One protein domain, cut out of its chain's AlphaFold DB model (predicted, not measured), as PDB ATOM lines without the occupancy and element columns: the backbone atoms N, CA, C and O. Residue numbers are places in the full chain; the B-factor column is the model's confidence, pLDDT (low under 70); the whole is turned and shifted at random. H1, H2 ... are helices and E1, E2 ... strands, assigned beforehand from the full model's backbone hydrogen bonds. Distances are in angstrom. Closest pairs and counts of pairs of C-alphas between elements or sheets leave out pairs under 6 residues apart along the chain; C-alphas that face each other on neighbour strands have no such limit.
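AT A GLANCE: This is residues 329 to 347, 387 to 475 and 485 to 495 of the 697 residues of an uncharacterized protein of Streptomyces sp. BK340 (UniProt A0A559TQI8). Little regular structure: a small four-strand sheet sits among long loops, H1 standing up from one face, residues 329 to 347 towards the other. Residues 410 to 432 reach out at one end. The 119 printed residues, mixed, include E1, E2, E3, H1, E4, H2; the antiparallel sheet runs E1 E4 E2 E3. It is compact, radius of gyration of the C-alphas 15.6 A, spanning 55 by 34 by 26 A.

IN THESE COORDINATES: E1, residues 391 to 394, begins at C-alpha (-23.240, 37.244, -34.356). E2 is 404 to 409, 16.0 A; E3 433 to 437, 13.3 A; H1 438 to 446, 12.4 A; E4 455 to 458. H2, 462 to 468, ends at C-alpha (-23.420, 41.990, -24.728).

HOW THE PARTS SIT: Within hydrogen-bond range are N 391 and O 458 (E1, E4), 2.9 A; N 407 and O 455 (E2, E4), 2.8 A; N 406 and O 436 (hairpin E2, E3), 2.8 A. H1 is on the sheet, over E3, height 10.0 A. E3, H1, E4 form a split strand-helix-strand unit, parallel strands with E2 between, crossover right-handed. H2 is only just not on the sheet, with 4 pairs of C-alphas within 10 A. In H1 and H2 every O i to N i+4 pair is within range.

THE WHOLE: C-alphas 347 and 387 are 21.2 A apart across one cut, 475 and 485 9.3 A across another. The E2 to E3 link is long. Residues 474 to 475 are under pLDDT 70.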
ATOM      1  N   ARG A 329     -31.505  24.290 -47.257       92.56
ATOM      2  CA  ARG A 329     -30.896  22.992 -47.639       92.56
ATOM      3  C   ARG A 329     -29.882  23.041 -48.797       92.56
ATOM      4  O   ARG A 329     -28.927  22.277 -48.824       92.56
ATOM      5  N   ASP A 330     -30.116  23.918 -49.779       91.62
ATOM      6  CA  ASP A 330     -29.313  24.037 -51.001       91.62
ATOM      7  C   ASP A 330     -28.073  24.945 -50.796       91.62
ATOM      8  O   ASP A 330     -27.239  25.056 -51.692       91.62
ATOM      9  N   HIS A 331     -27.952  25.613 -49.640       93.88
ATOM     10  CA  HIS A 331     -26.906  26.579 -49.275       93.88
ATOM     11  C   HIS A 331     -25.564  25.902 -48.931       93.88
ATOM     12  O   HIS A 331     -25.582  24.823 -48.334       93.88
ATOM     13  N   PRO A 332     -24.397  26.534 -49.189       93.75
ATOM     14  CA  PRO A 332     -23.094  26.013 -48.759       93.75
ATOM     15  C   PRO A 332     -23.032  25.627 -47.271       93.75
ATOM     16  O   PRO A 332     -22.589  24.534 -46.937       93.75
ATOM     17  N   LEU A 333     -23.557  26.480 -46.380       95.06
ATOM     18  CA  LEU A 333     -23.581  26.237 -44.922       95.06
ATOM     19  C   LEU A 333     -24.536  25.113 -44.460       95.06
ATOM     20  O   LEU A 333     -24.552  24.803 -43.275       95.06
ATOM     21  N   ALA A 334     -25.337  24.523 -45.355       94.50
ATOM     22  CA  ALA A 334     -26.197  23.374 -45.048       94.50
ATOM     23  C   ALA A 334     -25.561  22.022 -45.447       94.50
ATOM     24  O   ALA A 334     -26.180  20.972 -45.287       94.50
ATOM     25  N   ALA A 335     -24.332  22.019 -45.975       92.88
ATOM     26  CA  ALA A 335     -23.644  20.788 -46.357       92.88
ATOM     27  C   ALA A 335     -23.416  19.869 -45.139       92.88
ATOM     28  O   ALA A 335     -22.761  20.255 -44.173       92.88
ATOM     29  N   GLY A 336     -23.949  18.642 -45.196       90.00
ATOM     30  CA  GLY A 336     -23.835  17.644 -44.121       90.00
ATOM     31  C   GLY A 336     -24.811  17.815 -42.947       90.00
ATOM     32  O   GLY A 336     -24.725  17.050 -41.990       90.00
ATOM     33  N   ARG A 337     -25.731  18.785 -43.014       93.62
ATOM     34  CA  ARG A 337     -26.764  19.052 -42.001       93.62
ATOM     35  C   ARG A 337     -27.955  18.096 -42.152       93.62
ATOM     36  O   ARG A 337     -28.348  17.795 -43.281       93.62
ATOM     37  N   ASP A 338     -28.572  17.662 -41.051       94.19
ATOM     38  CA  ASP A 338     -29.889  17.010 -41.124       94.19
ATOM     39  C   ASP A 338     -30.989  18.075 -41.219       94.19
ATOM     40  O   ASP A 338     -31.273  18.792 -40.262       94.19
ATOM     41  N   GLU A 339     -31.635  18.162 -42.383       91.56
ATOM     42  CA  GLU A 339     -32.729  19.106 -42.635       91.56
ATOM     43  C   GLU A 339     -33.994  18.846 -41.795       91.56
ATOM     44  O   GLU A 339     -34.889  19.693 -41.765       91.56
ATOM     45  N   LYS A 340     -34.101  17.686 -41.134       91.50
ATOM     46  CA  LYS A 340     -35.223  17.340 -40.248       91.50
ATOM     47  C   LYS A 340     -34.971  17.693 -38.786       91.50
ATOM     48  O   LYS A 340     -35.944  17.832 -38.048       91.50
ATOM     49  N   ASP A 341     -33.715  17.836 -38.369       95.50
ATOM     50  CA  ASP A 341     -33.359  18.101 -36.976       95.50
ATOM     51  C   ASP A 341     -33.601  19.585 -36.624       95.50
ATOM     52  O   ASP A 341     -32.902  20.470 -37.137       95.50
ATOM     53  N   PRO A 342     -34.570  19.908 -35.745       95.88
ATOM     54  CA  PRO A 342     -34.845  21.289 -35.369       95.88
ATOM     55  C   PRO A 342     -33.729  21.900 -34.501       95.88
ATOM     56  O   PRO A 342     -33.636  23.123 -34.424       95.88
ATOM     57  N   ALA A 343     -32.838  21.101 -33.898       96.31
ATOM     58  CA  ALA A 343     -31.630  21.589 -33.226       96.31
ATOM     59  C   ALA A 343     -30.507  21.969 -34.216       96.31
ATOM     60  O   ALA A 343     -29.528  22.617 -33.829       96.31
ATOM     61  N   GLN A 344     -30.661  21.635 -35.504       96.00
ATOM     62  CA  GLN A 344     -29.776  22.051 -36.597       96.00
ATOM     63  C   GLN A 344     -30.404  23.106 -37.521       96.00
ATOM     64  O   GLN A 344     -29.669  23.920 -38.082       96.00
ATOM     65  N   VAL A 345     -31.734  23.124 -37.680       96.50
ATOM     66  CA  VAL A 345     -32.439  23.979 -38.655       96.50
ATOM     67  C   VAL A 345     -33.493  24.868 -38.004       96.50
ATOM     68  O   VAL A 345     -34.336  24.407 -37.242       96.50
ATOM     69  N   LEU A 346     -33.511  26.146 -38.392       97.06
ATOM     70  CA  LEU A 346     -34.580  27.086 -38.065       97.06
ATOM     71  C   LEU A 346     -35.845  26.750 -38.871       97.06
ATOM     72  O   LEU A 346     -36.027  27.215 -39.999       97.06
ATOM     73  N   GLN A 347     -36.741  25.957 -38.287       92.81
ATOM     74  CA  GLN A 347     -37.990  25.512 -38.921       92.81
ATOM     75  C   GLN A 347     -39.090  26.596 -38.885       92.81
ATOM     76  O   GLN A 347     -40.243  26.341 -38.552       92.81
ATOM     77  N   THR A 387     -30.092  44.485 -39.799       93.69
ATOM     78  CA  THR A 387     -29.464  44.826 -41.089       93.69
ATOM     79  C   THR A 387     -28.037  44.298 -41.209       93.69
ATOM     80  O   THR A 387     -27.568  44.061 -42.320       93.69
ATOM     81  N   CYS A 388     -27.377  44.038 -40.080       91.94
ATOM     82  CA  CYS A 388     -26.045  43.438 -39.990       91.94
ATOM     83  C   CYS A 388     -26.033  41.906 -40.222       91.94
ATOM     84  O   CYS A 388     -27.075  41.269 -40.403       91.94
ATOM     85  N   ALA A 389     -24.825  41.331 -40.238       91.69
ATOM     86  CA  ALA A 389     -24.583  39.886 -40.209       91.69
ATOM     87  C   ALA A 389     -24.973  39.273 -38.840       91.69
ATOM     88  O   ALA A 389     -25.026  40.005 -37.849       91.69
ATOM     89  N   PRO A 390     -25.245  37.956 -38.756       95.00
ATOM     90  CA  PRO A 390     -25.483  37.279 -37.481       95.00
ATOM     91  C   PRO A 390     -24.198  37.161 -36.646       95.00
ATOM     92  O   PRO A 390     -23.160  36.747 -37.158       95.00
ATOM     93  N   TYR A 391     -24.297  37.444 -35.350       95.75
ATOM     94  CA  TYR A 391     -23.240  37.244 -34.356       95.75
ATOM     95  C   TYR A 391     -23.602  36.073 -33.434       95.75
ATOM     96  O   TYR A 391     -24.665  36.094 -32.813       95.75
ATOM     97  N   GLU A 392     -22.746  35.052 -33.336       96.31
ATOM     98  CA  GLU A 392     -22.949  33.931 -32.405       96.31
ATOM     99  C   GLU A 392     -22.645  34.358 -30.962       96.31
ATOM    100  O   GLU A 392     -21.591  34.925 -30.677       96.31
ATOM    101  N   VAL A 393     -23.564  34.058 -30.044       96.81
ATOM    102  CA  VAL A 393     -23.426  34.299 -28.604       96.81
ATOM    103  C   VAL A 393     -23.845  33.038 -27.855       96.81
ATOM    104  O   VAL A 393     -24.925  32.500 -28.105       96.81
ATOM    105  N   GLN A 394     -23.008  32.571 -26.928       96.94
ATOM    106  CA  GLN A 394     -23.340  31.449 -26.043       96.94
ATOM    107  C   GLN A 394     -24.120  31.954 -24.824       96.94
ATOM    108  O   GLN A 394     -23.805  33.013 -24.286       96.94
ATOM    109  N   GLN A 395     -25.138  31.199 -24.409       95.75
ATOM    110  CA  GLN A 395     -26.014  31.487 -23.263       95.75
ATOM    111  C   GLN A 395     -26.528  32.951 -23.164       95.75
ATOM    112  O   GLN A 395     -26.466  33.553 -22.089       95.75
ATOM    113  N   PRO A 396     -27.017  33.575 -24.261       95.44
ATOM    114  CA  PRO A 396     -27.411  34.981 -24.247       95.44
ATOM    115  C   PRO A 396     -28.675  35.221 -23.414       95.44
ATOM    116  O   PRO A 396     -29.679  34.523 -23.555       95.44
ATOM    117  N   ALA A 397     -28.676  36.296 -22.622       95.25
ATOM    118  CA  ALA A 397     -29.900  36.802 -22.010       95.25
ATOM    119  C   ALA A 397     -30.901  37.232 -23.102       95.25
ATOM    120  O   ALA A 397     -30.574  38.038 -23.977       95.25
ATOM    121  N   PHE A 398     -32.122  36.696 -23.056       97.50
ATOM    122  CA  PHE A 398     -33.131  36.946 -24.084       97.50
ATOM    123  C   PHE A 398     -33.693  38.379 -24.017       97.50
ATOM    124  O   PHE A 398     -34.367  38.753 -23.057       97.50
ATOM    125  N   ASP A 399     -33.482  39.161 -25.079       95.81
ATOM    126  CA  ASP A 399     -34.162  40.439 -25.317       95.81
ATOM    127  C   ASP A 399     -35.043  40.325 -26.565       95.81
ATOM    128  O   ASP A 399     -34.551  40.253 -27.693       95.81
ATOM    129  N   LYS A 400     -36.367  40.400 -26.377       96.31
ATOM    130  CA  LYS A 400     -37.352  40.385 -27.471       96.31
ATOM    131  C   LYS A 400     -37.252  41.570 -28.445       96.31
ATOM    132  O   LYS A 400     -38.007  41.627 -29.412       96.31
ATOM    133  N   LYS A 401     -36.365  42.538 -28.188       96.00
ATOM    134  CA  LYS A 401     -36.022  43.641 -29.097       96.00
ATOM    135  C   LYS A 401     -34.788  43.354 -29.957       96.00
ATOM    136  O   LYS A 401     -34.414  44.238 -30.723       96.00
ATOM    137  N   VAL A 402     -34.151  42.187 -29.844       97.31
ATOM    138  CA  VAL A 402     -33.000  41.769 -30.665       97.31
ATOM    139  C   VAL A 402     -33.487  40.786 -31.731       97.31
ATOM    140  O   VAL A 402     -33.905  39.683 -31.375       97.31
ATOM    141  N   PRO A 403     -33.451  41.127 -33.030       97.69
ATOM    142  CA  PRO A 403     -33.708  40.166 -34.097       97.69
ATOM    143  C   PRO A 403     -32.625  39.081 -34.103       97.69
ATOM    144  O   PRO A 403     -31.431  39.393 -34.061       97.69
ATOM    145  N   GLY A 404     -33.022  37.815 -34.164       97.44
ATOM    146  CA  GLY A 404     -32.083  36.701 -34.145       97.44
ATOM    147  C   GLY A 404     -32.753  35.334 -34.115       97.44
ATOM    148  O   GLY A 404     -33.968  35.219 -33.941       97.44
ATOM    149  N   SER A 405     -31.916  34.315 -34.267       98.31
ATOM    150  CA  SER A 405     -32.281  32.902 -34.159       98.31
ATOM    151  C   SER A 405     -31.701  32.335 -32.867       98.31
ATOM    152  O   SER A 405     -30.527  32.555 -32.578       98.31
ATOM    153  N   TRP A 406     -32.495  31.614 -32.085       98.50
ATOM    154  CA  TRP A 406     -32.185  31.227 -30.706       98.50
ATOM    155  C   TRP A 406     -32.398  29.725 -30.514       98.50
ATOM    156  O   TRP A 406     -33.409  29.196 -30.968       98.50
ATOM    157  N   LEU A 407     -31.463  29.051 -29.841       98.62
ATOM    158  CA  LEU A 407     -31.538  27.629 -29.507       98.62
ATOM    159  C   LEU A 407     -32.078  27.471 -28.081       98.62
ATOM    160  O   LEU A 407     -31.388  27.795 -27.112       98.62
ATOM    161  N   GLU A 408     -33.307  26.983 -27.969       97.88
ATOM    162  CA  GLU A 408     -34.102  26.898 -26.737       97.88
ATOM    163  C   GLU A 408     -34.830  25.543 -26.707       97.88
ATOM    164  O   GLU A 408     -35.139  24.987 -27.761       97.88
ATOM    165  N   ASP A 409     -35.127  25.011 -25.523       97.44
ATOM    166  CA  ASP A 409     -36.052  23.885 -25.366       97.44
ATOM    167  C   ASP A 409     -37.426  24.416 -24.929       97.44
ATOM    168  O   ASP A 409     -37.582  24.943 -23.826       97.44
ATOM    169  N   LEU A 410     -38.422  24.301 -25.815       96.88
ATOM    170  CA  LEU A 410     -39.809  24.699 -25.544       96.88
ATOM    171  C   LEU A 410     -40.742  23.498 -25.296       96.88
ATOM    172  O   LEU A 410     -41.955  23.686 -25.195       96.88
ATOM    173  N   SER A 411     -40.217  22.273 -25.169       94.81
ATOM    174  CA  SER A 411     -41.029  21.059 -24.948       94.81
ATOM    175  C   SER A 411     -41.832  21.089 -23.643       94.81
ATOM    176  O   SER A 411     -42.939  20.552 -23.575       94.81
ATOM    177  N   GLY A 412     -41.313  21.779 -22.623       91.44
ATOM    178  CA  GLY A 412     -41.985  21.989 -21.340       91.44
ATOM    179  C   GLY A 412     -43.115  23.027 -21.355       91.44
ATOM    180  O   GLY A 412     -43.797  23.176 -20.342       91.44
ATOM    181  N   VAL A 413     -43.334  23.759 -22.457       92.50
ATOM    182  CA  VAL A 413     -44.374  24.800 -22.521       92.50
ATOM    183  C   VAL A 413     -45.749  24.163 -22.782       92.50
ATOM    184  O   VAL A 413     -45.938  23.503 -23.808       92.50
ATOM    185  N   PRO A 414     -46.748  24.353 -21.898       85.81
ATOM    186  CA  PRO A 414     -48.059  23.732 -22.059       85.81
ATOM    187  C   PRO A 414     -48.839  24.332 -23.238       85.81
ATOM    188  O   PRO A 414     -48.915  25.549 -23.404       85.81
ATOM    189  N   THR A 415     -49.495  23.471 -24.022       82.94
ATOM    190  CA  THR A 415     -50.428  23.867 -25.094       82.94
ATOM    191  C   THR A 415     -51.800  23.224 -24.887       82.94
ATOM    192  O   THR A 415     -51.885  22.077 -24.441       82.94
ATOM    193  N   ASP A 416     -52.878  23.923 -25.246       90.06
ATOM    194  CA  ASP A 416     -54.203  23.306 -25.416       90.06
ATOM    195  C   ASP A 416     -54.127  22.321 -26.606       90.06
ATOM    196  O   ASP A 416     -53.702  22.742 -27.682       90.06
ATOM    197  N   PRO A 417     -54.477  21.027 -26.455       90.44
ATOM    198  CA  PRO A 417     -54.379  20.039 -27.538       90.44
ATOM    199  C   PRO A 417     -55.375  20.274 -28.688       90.44
ATOM    200  O   PRO A 417     -55.212  19.703 -29.763       90.44
ATOM    201  N   LEU A 418     -56.398  21.105 -28.478       96.06
ATOM    202  CA  LEU A 418     -57.357  21.522 -29.502       96.06
ATOM    203  C   LEU A 418     -56.941  22.837 -30.194       96.06
ATOM    204  O   LEU A 418     -57.672  23.331 -31.056       96.06
ATOM    205  N   LEU A 419     -55.779  23.399 -29.837       96.19
ATOM    206  CA  LEU A 419     -55.103  24.476 -30.562       96.19
ATOM    207  C   LEU A 419     -53.807  23.944 -31.208       96.19
ATOM    208  O   LEU A 419     -53.144  23.079 -30.636       96.19
ATOM    209  N   PRO A 420     -53.388  24.484 -32.365       95.62
ATOM    210  CA  PRO A 420     -52.055  24.219 -32.890       95.62
ATOM    211  C   PRO A 420     -50.977  24.779 -31.954       95.62
ATOM    212  O   PRO A 420     -51.118  25.871 -31.399       95.62
ATOM    213  N   SER A 421     -49.852  24.076 -31.842       93.88
ATOM    214  CA  SER A 421     -48.633  24.633 -31.254       93.88
ATOM    215  C   SER A 421     -48.151  25.857 -32.054       93.88
ATOM    216  O   SER A 421     -48.045  25.784 -33.281       93.88
ATOM    217  N   PRO A 422     -47.800  26.982 -31.405       91.69
ATOM    218  CA  PRO A 422     -47.185  28.122 -32.086       91.69
ATOM    219  C   PRO A 422     -45.725  27.869 -32.500       91.69
ATOM    220  O   PRO A 422     -45.178  28.629 -33.307       91.69
ATOM    221  N   PHE A 423     -45.088  26.842 -31.932       94.50
ATOM    222  CA  PHE A 423     -43.642  26.627 -31.991       94.50
ATOM    223  C   PHE A 423     -43.187  25.820 -33.215       94.50
ATOM    224  O   PHE A 423     -42.011  25.851 -33.549       94.50
ATOM    225  N   THR A 424     -44.093  25.134 -33.911       93.56
ATOM    226  CA  THR A 424     -43.771  24.221 -35.021       93.56
ATOM    227  C   THR A 424     -44.589  24.548 -36.281       93.56
ATOM    228  O   THR A 424     -45.707  25.062 -36.179       93.56
ATOM    229  N   PRO A 425     -44.082  24.255 -37.496       92.50
ATOM    230  CA  PRO A 425     -44.848  24.424 -38.736       92.50
ATOM    231  C   PRO A 425     -46.061  23.506 -38.881       92.50
ATOM    232  O   PRO A 425     -46.974  23.837 -39.630       92.50
ATOM    233  N   ASP A 426     -46.071  22.357 -38.211       93.75
ATOM    234  CA  ASP A 426     -47.148  21.363 -38.277       93.75
ATOM    235  C   ASP A 426     -48.146  21.473 -37.109       93.75
ATOM    236  O   ASP A 426     -49.151  20.770 -37.085       93.75
ATOM    237  N   GLY A 427     -47.889  22.359 -36.140       94.06
ATOM    238  CA  GLY A 427     -48.698  22.522 -34.934       94.06
ATOM    239  C   GLY A 427     -48.507  21.424 -33.879       94.06
ATOM    240  O   GLY A 427     -49.247  21.420 -32.894       94.06
ATOM    241  N   SER A 428     -47.528  20.526 -34.034       93.12
ATOM    242  CA  SER A 428     -47.135  19.541 -33.014       93.12
ATOM    243  C   SER A 428     -46.445  20.191 -31.802       93.12
ATOM    244  O   SER A 428     -45.870  21.279 -31.899       93.12
ATOM    245  N   ARG A 429     -46.462  19.546 -30.629       93.31
ATOM    246  CA  ARG A 429     -45.630  20.011 -29.504       93.31
ATOM    247  C   ARG A 429     -44.146  19.742 -29.812       93.31
ATOM    248  O   ARG A 429     -43.839  18.629 -30.234       93.31
ATOM    249  N   PRO A 430     -43.234  20.705 -29.577       94.75
ATOM    250  CA  PRO A 430     -41.802  20.453 -29.701       94.75
ATOM    251  C   PRO A 430     -41.348  19.389 -28.691       94.75
ATOM    252  O   PRO A 430     -41.895  19.286 -27.594       94.75
ATOM    253  N   THR A 431     -40.347  18.596 -29.067       93.88
ATOM    254  CA  THR A 431     -39.888  17.408 -28.321       93.88
ATOM    255  C   THR A 431     -38.531  17.587 -27.631       93.88
ATOM    256  O   THR A 431     -38.030  16.644 -27.023       93.88
ATOM    257  N   GLY A 432     -37.942  18.781 -27.717       95.44
ATOM    258  CA  GLY A 432     -36.682  19.148 -27.078       95.44
ATOM    259  C   GLY A 432     -36.134  20.458 -27.649       95.44
ATOM    260  O   GLY A 432     -36.894  21.303 -28.132       95.44
ATOM    261  N   TRP A 433     -34.807  20.594 -27.635       97.38
ATOM    262  CA  TRP A 433     -34.067  21.717 -28.219       97.38
ATOM    263  C   TRP A 433     -34.392  21.966 -29.694       97.38
ATOM    264  O   TRP A 433     -34.346  21.052 -30.517       97.38
ATOM    265  N   ALA A 434     -34.636  23.229 -30.036       97.88
ATOM    266  CA  ALA A 434     -34.883  23.668 -31.400       97.88
ATOM    267  C   ALA A 434     -34.456  25.126 -31.631       97.88
ATOM    268  O   ALA A 434     -34.350  25.921 -30.693       97.88
ATOM    269  N   TRP A 435     -34.222  25.482 -32.895       98.38
ATOM    270  CA  TRP A 435     -34.026  26.866 -33.316       98.38
ATOM    271  C   TRP A 435     -35.359  27.579 -33.541       98.38
ATOM    272  O   TRP A 435     -36.199  27.124 -34.319       98.38
ATOM    273  N   TYR A 436     -35.500  28.751 -32.925       98.38
ATOM    274  CA  TYR A 436     -36.668  29.627 -33.019       98.38
ATOM    275  C   TYR A 436     -36.253  31.072 -33.313       98.38
ATOM    276  O   TYR A 436     -35.194  31.519 -32.873       98.38
ATOM    277  N   GLU A 437     -37.089  31.841 -34.010       98.12
ATOM    278  CA  GLU A 437     -36.873  33.286 -34.169       98.12
ATOM    279  C   GLU A 437     -37.419  34.064 -32.951       98.12
ATOM    280  O   GLU A 437     -38.293  33.588 -32.218       98.12
ATOM    281  N   THR A 438     -36.885  35.267 -32.704       98.19
ATOM    282  CA  THR A 438     -37.223  36.134 -31.558       98.19
ATOM    283  C   THR A 438     -38.725  36.237 -31.248       98.19
ATOM    284  O   THR A 438     -39.105  36.217 -30.076       98.19
ATOM    285  N   HIS A 439     -39.604  36.338 -32.248       97.44
ATOM    286  CA  HIS A 439     -41.051  36.470 -32.053       97.44
ATOM    287  C   HIS A 439     -41.709  35.173 -31.551       97.44
ATOM    288  O   HIS A 439     -42.713  35.247 -30.834       97.44
ATOM    289  N   THR A 440     -41.145  34.008 -31.882       97.50
ATOM    290  CA  THR A 440     -41.606  32.692 -31.411       97.50
ATOM    291  C   THR A 440     -41.293  32.519 -29.920       97.50
ATOM    292  O   THR A 440     -42.194  32.206 -29.139       97.50
ATOM    293  N   ILE A 441     -40.069  32.848 -29.480       97.75
ATOM    294  CA  ILE A 441     -39.709  32.844 -28.045       97.75
ATOM    295  C   ILE A 441     -40.419  33.969 -27.276       97.75
ATOM    296  O   ILE A 441     -40.842  33.769 -26.138       97.75
ATOM    297  N   ALA A 442     -40.643  35.137 -27.889       97.75
ATOM    298  CA  ALA A 442     -41.436  36.196 -27.265       97.75
ATOM    299  C   ALA A 442     -42.887  35.754 -26.990       97.75
ATOM    300  O   ALA A 442     -43.439  36.124 -25.955       97.75
ATOM    301  N   LEU A 443     -43.490  34.931 -27.862       96.38
ATOM    302  CA  LEU A 443     -44.784  34.307 -27.574       96.38
ATOM    303  C   LEU A 443     -44.673  33.223 -26.491       96.38
ATOM    304  O   LEU A 443     -45.543  33.172 -25.630       96.38
ATOM    305  N   ALA A 444     -43.613  32.406 -26.469       96.94
ATOM    306  CA  ALA A 444     -43.397  31.452 -25.373       96.94
ATOM    307  C   ALA A 444     -43.383  32.162 -24.005       96.94
ATOM    308  O   ALA A 444     -44.054  31.726 -23.071       96.94
ATOM    309  N   ALA A 445     -42.692  33.303 -23.905       96.94
ATOM    310  CA  ALA A 445     -42.653  34.119 -22.692       96.94
ATOM    311  C   ALA A 445     -44.023  34.721 -22.319       96.94
ATOM    312  O   ALA A 445     -44.374  34.791 -21.144       96.94
ATOM    313  N   GLU A 446     -44.840  35.114 -23.302       95.06
ATOM    314  CA  GLU A 446     -46.229  35.548 -23.073       95.06
ATOM    315  C   GLU A 446     -47.159  34.399 -22.633       95.06
ATOM    316  O   GLU A 446     -48.188  34.656 -22.010       95.06
ATOM    317  N   LEU A 447     -46.784  33.145 -22.908       93.38
ATOM    318  CA  LEU A 447     -47.450  31.924 -22.433       93.38
ATOM    319  C   LEU A 447     -46.888  31.410 -21.091       93.38
ATOM    320  O   LEU A 447     -47.269  30.331 -20.643       93.38
ATOM    321  N   GLY A 448     -46.015  32.179 -20.429       93.62
ATOM    322  CA  GLY A 448     -45.467  31.864 -19.106       93.62
ATOM    323  C   GLY A 448     -44.117  31.140 -19.105       93.62
ATOM    324  O   GLY A 448     -43.611  30.823 -18.029       93.62
ATOM    325  N   HIS A 449     -43.501  30.903 -20.270       96.25
ATOM    326  CA  HIS A 449     -42.121  30.407 -20.325       96.25
ATOM    327  C   HIS A 449     -41.137  31.436 -19.753       96.25
ATOM    328  O   HIS A 449     -41.357  32.643 -19.835       96.25
ATOM    329  N   THR A 450     -40.004  30.968 -19.232       97.06
ATOM    330  CA  THR A 450     -38.862  31.824 -18.878       97.06
ATOM    331  C   THR A 450     -37.697  31.471 -19.802       97.06
ATOM    332  O   THR A 450     -36.993  30.508 -19.498       97.06
ATOM    333  N   PRO A 451     -37.490  32.208 -20.914       97.38
ATOM    334  CA  PRO A 451     -36.463  31.882 -21.899       97.38
ATOM    335  C   PRO A 451     -35.061  31.800 -21.297       97.38
ATOM    336  O   PRO A 451     -34.642  32.697 -20.556       97.38
ATOM    337  N   ARG A 452     -34.328  30.742 -21.642       96.88
ATOM    338  CA  ARG A 452     -32.921  30.529 -21.277       96.88
ATOM    339  C   ARG A 452     -32.151  29.977 -22.486       96.88
ATOM    340  O   ARG A 452     -31.714  28.824 -22.441       96.88
ATOM    341  N   PRO A 453     -31.957  30.775 -23.556       97.75
ATOM    342  CA  PRO A 453     -31.382  30.265 -24.792       97.75
ATOM    343  C   PRO A 453     -29.962  29.765 -24.546       97.75
ATOM    344  O   PRO A 453     -29.126  30.499 -24.021       97.75
ATOM    345  N   MET A 454     -29.655  28.534 -24.950       97.94
ATOM    346  CA  MET A 454     -28.305  27.984 -24.799       97.94
ATOM    347  C   MET A 454     -27.322  28.642 -25.777       97.94
ATOM    348  O   MET A 454     -26.132  28.750 -25.484       97.94
ATOM    349  N   ARG A 455     -27.828  29.132 -26.915       98.12
ATOM    350  CA  ARG A 455     -27.082  29.885 -27.928       98.12
ATOM    351  C   ARG A 455     -28.021  30.801 -28.717       98.12
ATOM    352  O   ARG A 455     -29.194  30.475 -28.890       98.12
ATOM    353  N   GLY A 456     -27.506  31.909 -29.244       98.00
ATOM    354  CA  GLY A 456     -28.210  32.757 -30.206       98.00
ATOM    355  C   GLY A 456     -27.309  33.246 -31.341       98.00
ATOM    356  O   GLY A 456     -26.120  33.468 -31.142       98.00
ATOM    357  N   TYR A 457     -27.894  33.439 -32.520       97.94
ATOM    358  CA  TYR A 457     -27.321  34.158 -33.655       97.94
ATOM    359  C   TYR A 457     -28.046  35.500 -33.779       97.94
ATOM    360  O   TYR A 457     -29.166  35.581 -34.288       97.94
ATOM    361  N   LEU A 458     -27.432  36.548 -33.235       97.62
ATOM    362  CA  LEU A 458     -28.077  37.824 -32.934       97.62
ATOM    363  C   LEU A 458     -27.686  38.911 -33.939       97.62
ATOM    364  O   LEU A 458     -26.559  38.936 -34.430       97.62
ATOM    365  N   ARG A 459     -28.598  39.848 -34.214       96.31
ATOM    366  CA  ARG A 459     -28.360  41.014 -35.084       96.31
ATOM    367  C   ARG A 459     -28.665  42.326 -34.341       96.31
ATOM    368  O   ARG A 459     -29.673  42.976 -34.625       96.31
ATOM    369  N   PRO A 460     -27.840  42.683 -33.340       95.75
ATOM    370  CA  PRO A 460     -28.121  43.765 -32.399       95.75
ATOM    371  C   PRO A 460     -27.953  45.168 -33.006       95.75
ATOM    372  O   PRO A 460     -27.282  45.370 -34.022       95.75
ATOM    373  N   SER A 461     -28.492  46.180 -32.318       94.75
ATOM    374  CA  SER A 461     -28.016  47.567 -32.451       94.75
ATOM    375  C   SER A 461     -26.659  47.742 -31.759       94.75
ATOM    376  O   SER A 461     -26.317  46.959 -30.873       94.75
ATOM    377  N   GLU A 462     -25.905  48.807 -32.064       92.75
ATOM    378  CA  GLU A 462     -24.623  49.059 -31.380       92.75
ATOM    379  C   GLU A 462     -24.742  49.089 -29.845       92.75
ATOM    380  O   GLU A 462     -23.834  48.661 -29.135       92.75
ATOM    381  N   LYS A 463     -25.862  49.603 -29.311       94.06
ATOM    382  CA  LYS A 463     -26.098  49.673 -27.863       94.06
ATOM    383  C   LYS A 463     -26.275  48.280 -27.255       94.06
ATOM    384  O   LYS A 463     -25.750  48.033 -26.174       94.06
ATOM    385  N   GLN A 464     -26.989  47.387 -27.940       95.25
ATOM    386  CA  GLN A 464     -27.141  45.992 -27.516       95.25
ATOM    387  C   GLN A 464     -25.818  45.229 -27.677       95.25
ATOM    388  O   GLN A 464     -25.412  44.553 -26.741       95.25
ATOM    389  N   ALA A 465     -25.088  45.421 -28.781       95.12
ATOM    390  CA  ALA A 465     -23.773  44.813 -28.992       95.12
ATOM    391  C   ALA A 465     -22.776  45.183 -27.881       95.12
ATOM    392  O   ALA A 465     -22.190  44.299 -27.259       95.12
ATOM    393  N   ARG A 466     -22.662  46.483 -27.554       94.50
ATOM    394  CA  ARG A 466     -21.829  46.973 -26.443       94.50
ATOM    395  C   ARG A 466     -22.268  46.417 -25.083       94.50
ATOM    396  O   ARG A 466     -21.409  46.109 -24.267       94.50
ATOM    397  N   ALA A 467     -23.570  46.246 -24.844       94.00
ATOM    398  CA  ALA A 467     -24.087  45.645 -23.609       94.00
ATOM    399  C   ALA A 467     -23.850  44.122 -23.509       94.00
ATOM    400  O   ALA A 467     -23.800  43.590 -22.405       94.00
ATOM    401  N   MET A 468     -23.697  43.431 -24.642       94.19
ATOM    402  CA  MET A 468     -23.420  41.990 -24.728       94.19
ATOM    403  C   MET A 468     -21.921  41.659 -24.840       94.19
ATOM    404  O   MET A 468     -21.564  40.487 -24.898       94.19
ATOM    405  N   GLY A 469     -21.042  42.664 -24.932       94.19
ATOM    406  CA  GLY A 469     -19.613  42.459 -25.199       94.19
ATOM    407  C   GLY A 469     -19.296  41.965 -26.619       94.19
ATOM    408  O   GLY A 469     -18.198  41.469 -26.858       94.19
ATOM    409  N   ILE A 470     -20.234  42.090 -27.566       94.19
ATOM    410  CA  ILE A 470     -20.048  41.630 -28.949       94.19
ATOM    411  C   ILE A 470     -19.077  42.573 -29.665       94.19
ATOM    412  O   ILE A 470     -19.393  43.738 -29.921       94.19
ATOM    413  N   ALA A 471     -17.905  42.050 -30.024       90.75
ATOM    414  CA  ALA A 471     -16.987  42.721 -30.935       90.75
ATOM    415  C   ALA A 471     -17.583  42.762 -32.357       90.75
ATOM    416  O   ALA A 471     -18.192  41.778 -32.789       90.75
ATOM    417  N   PRO A 472     -17.424  43.867 -33.108       87.06
ATOM    418  CA  PRO A 472     -17.824  43.907 -34.509       87.06
ATOM    419  C   PRO A 472     -16.998  42.906 -35.325       87.06
ATOM    420  O   PRO A 472     -15.837  42.641 -35.010       87.06
ATOM    421  N   HIS A 473     -17.570  42.383 -36.412       75.75
ATOM    422  CA  HIS A 473     -16.755  41.715 -37.428       75.75
ATOM    423  C   HIS A 473     -15.687  42.688 -37.961       75.75
ATOM    424  O   HIS A 473     -15.971  43.885 -38.052       75.75
ATOM    425  N   PRO A 474     -14.491  42.200 -38.354       69.69
ATOM    426  CA  PRO A 474     -13.497  43.040 -39.012       69.69
ATOM    427  C   PRO A 474     -14.114  43.706 -40.247       69.69
ATOM    428  O   PRO A 474     -14.903  43.081 -40.963       69.69
ATOM    429  N   ASP A 475     -13.775  44.983 -40.441       61.06
ATOM    430  CA  ASP A 475     -14.453  45.902 -41.357       61.06
ATOM    431  C   ASP A 475     -14.723  45.281 -42.737       61.06
ATOM    432  O   ASP A 475     -13.812  45.018 -43.525       61.06
ATOM    433  N   GLY A 485     -16.504  54.585 -46.673       82.69
ATOM    434  CA  GLY A 485     -15.936  54.093 -45.414       82.69
ATOM    435  C   GLY A 485     -16.358  52.652 -45.071       82.69
ATOM    436  O   GLY A 485     -16.983  51.981 -45.900       82.69
ATOM    437  N   PRO A 486     -16.031  52.153 -43.863       85.56
ATOM    438  CA  PRO A 486     -16.453  50.827 -43.415       85.56
ATOM    439  C   PRO A 486     -17.983  50.738 -43.297       85.56
ATOM    440  O   PRO A 486     -18.658  51.708 -42.938       85.56
ATOM    441  N   VAL A 487     -18.540  49.568 -43.612       87.12
ATOM    442  CA  VAL A 487     -19.978  49.287 -43.465       87.12
ATOM    443  C   VAL A 487     -20.361  49.248 -41.978       87.12
ATOM    444  O   VAL A 487     -19.627  48.643 -41.197       87.12
ATOM    445  N   PRO A 488     -21.511  49.825 -41.563       89.00
ATOM    446  CA  PRO A 488     -21.994  49.730 -40.184       89.00
ATOM    447  C   PRO A 488     -22.049  48.268 -39.685       89.00
ATOM    448  O   PRO A 488     -22.817  47.470 -40.229       89.00
ATOM    449  N   PRO A 489     -21.265  47.885 -38.655       89.00
ATOM    450  CA  PRO A 489     -21.118  46.481 -38.255       89.00
ATOM    451  C   PRO A 489     -22.333  45.938 -37.488       89.00
ATOM    452  O   PRO A 489     -22.512  44.723 -37.384       89.00
ATOM    453  N   PHE A 490     -23.170  46.837 -36.970       92.62
ATOM    454  CA  PHE A 490     -24.383  46.557 -36.211       92.62
ATOM    455  C   PHE A 490     -25.557  47.339 -36.800       92.62
ATOM    456  O   PHE A 490     -25.374  48.336 -37.496       92.62
ATOM    457  N   GLY A 491     -26.778  46.909 -36.498       91.38
ATOM    458  CA  GLY A 491     -27.972  47.607 -36.952       91.38
ATOM    459  C   GLY A 491     -29.201  46.719 -36.973       91.38
ATOM    460  O   GLY A 491     -29.142  45.557 -37.379       91.38
ATOM    461  N   GLN A 492     -30.322  47.304 -36.559       91.69
ATOM    462  CA  GLN A 492     -31.652  46.718 -36.623       91.69
ATOM    463  C   GLN A 492     -32.688  47.836 -36.754       91.69
ATOM    464  O   GLN A 492     -32.671  48.794 -35.984       91.69
ATOM    465  N   VAL A 493     -33.602  47.721 -37.715       93.31
ATOM    466  CA  VAL A 493     -34.660  48.714 -37.955       93.31
ATOM    467  C   VAL A 493     -35.939  48.047 -38.461       93.31
ATOM    468  O   VAL A 493     -35.895  46.919 -38.948       93.31
ATOM    469  N   PRO A 494     -37.077  48.758 -38.451       94.50
ATOM    470  CA  PRO A 494     -38.228  48.458 -39.297       94.50
ATOM    471  C   PRO A 494     -37.908  48.562 -40.802       94.50
ATOM    472  O   PRO A 494     -38.328  49.505 -41.482       94.50
ATOM    473  N   TYR A 495     -37.125  47.615 -41.332       94.94
ATOM    474  CA  TYR A 495     -36.612  47.649 -42.706       94.94
ATOM    475  C   TYR A 495     -37.763  47.717 -43.717       94.94
ATOM    476  O   TYR A 495     -37.827  48.646 -44.519       94.94
TER     477      TYR A 495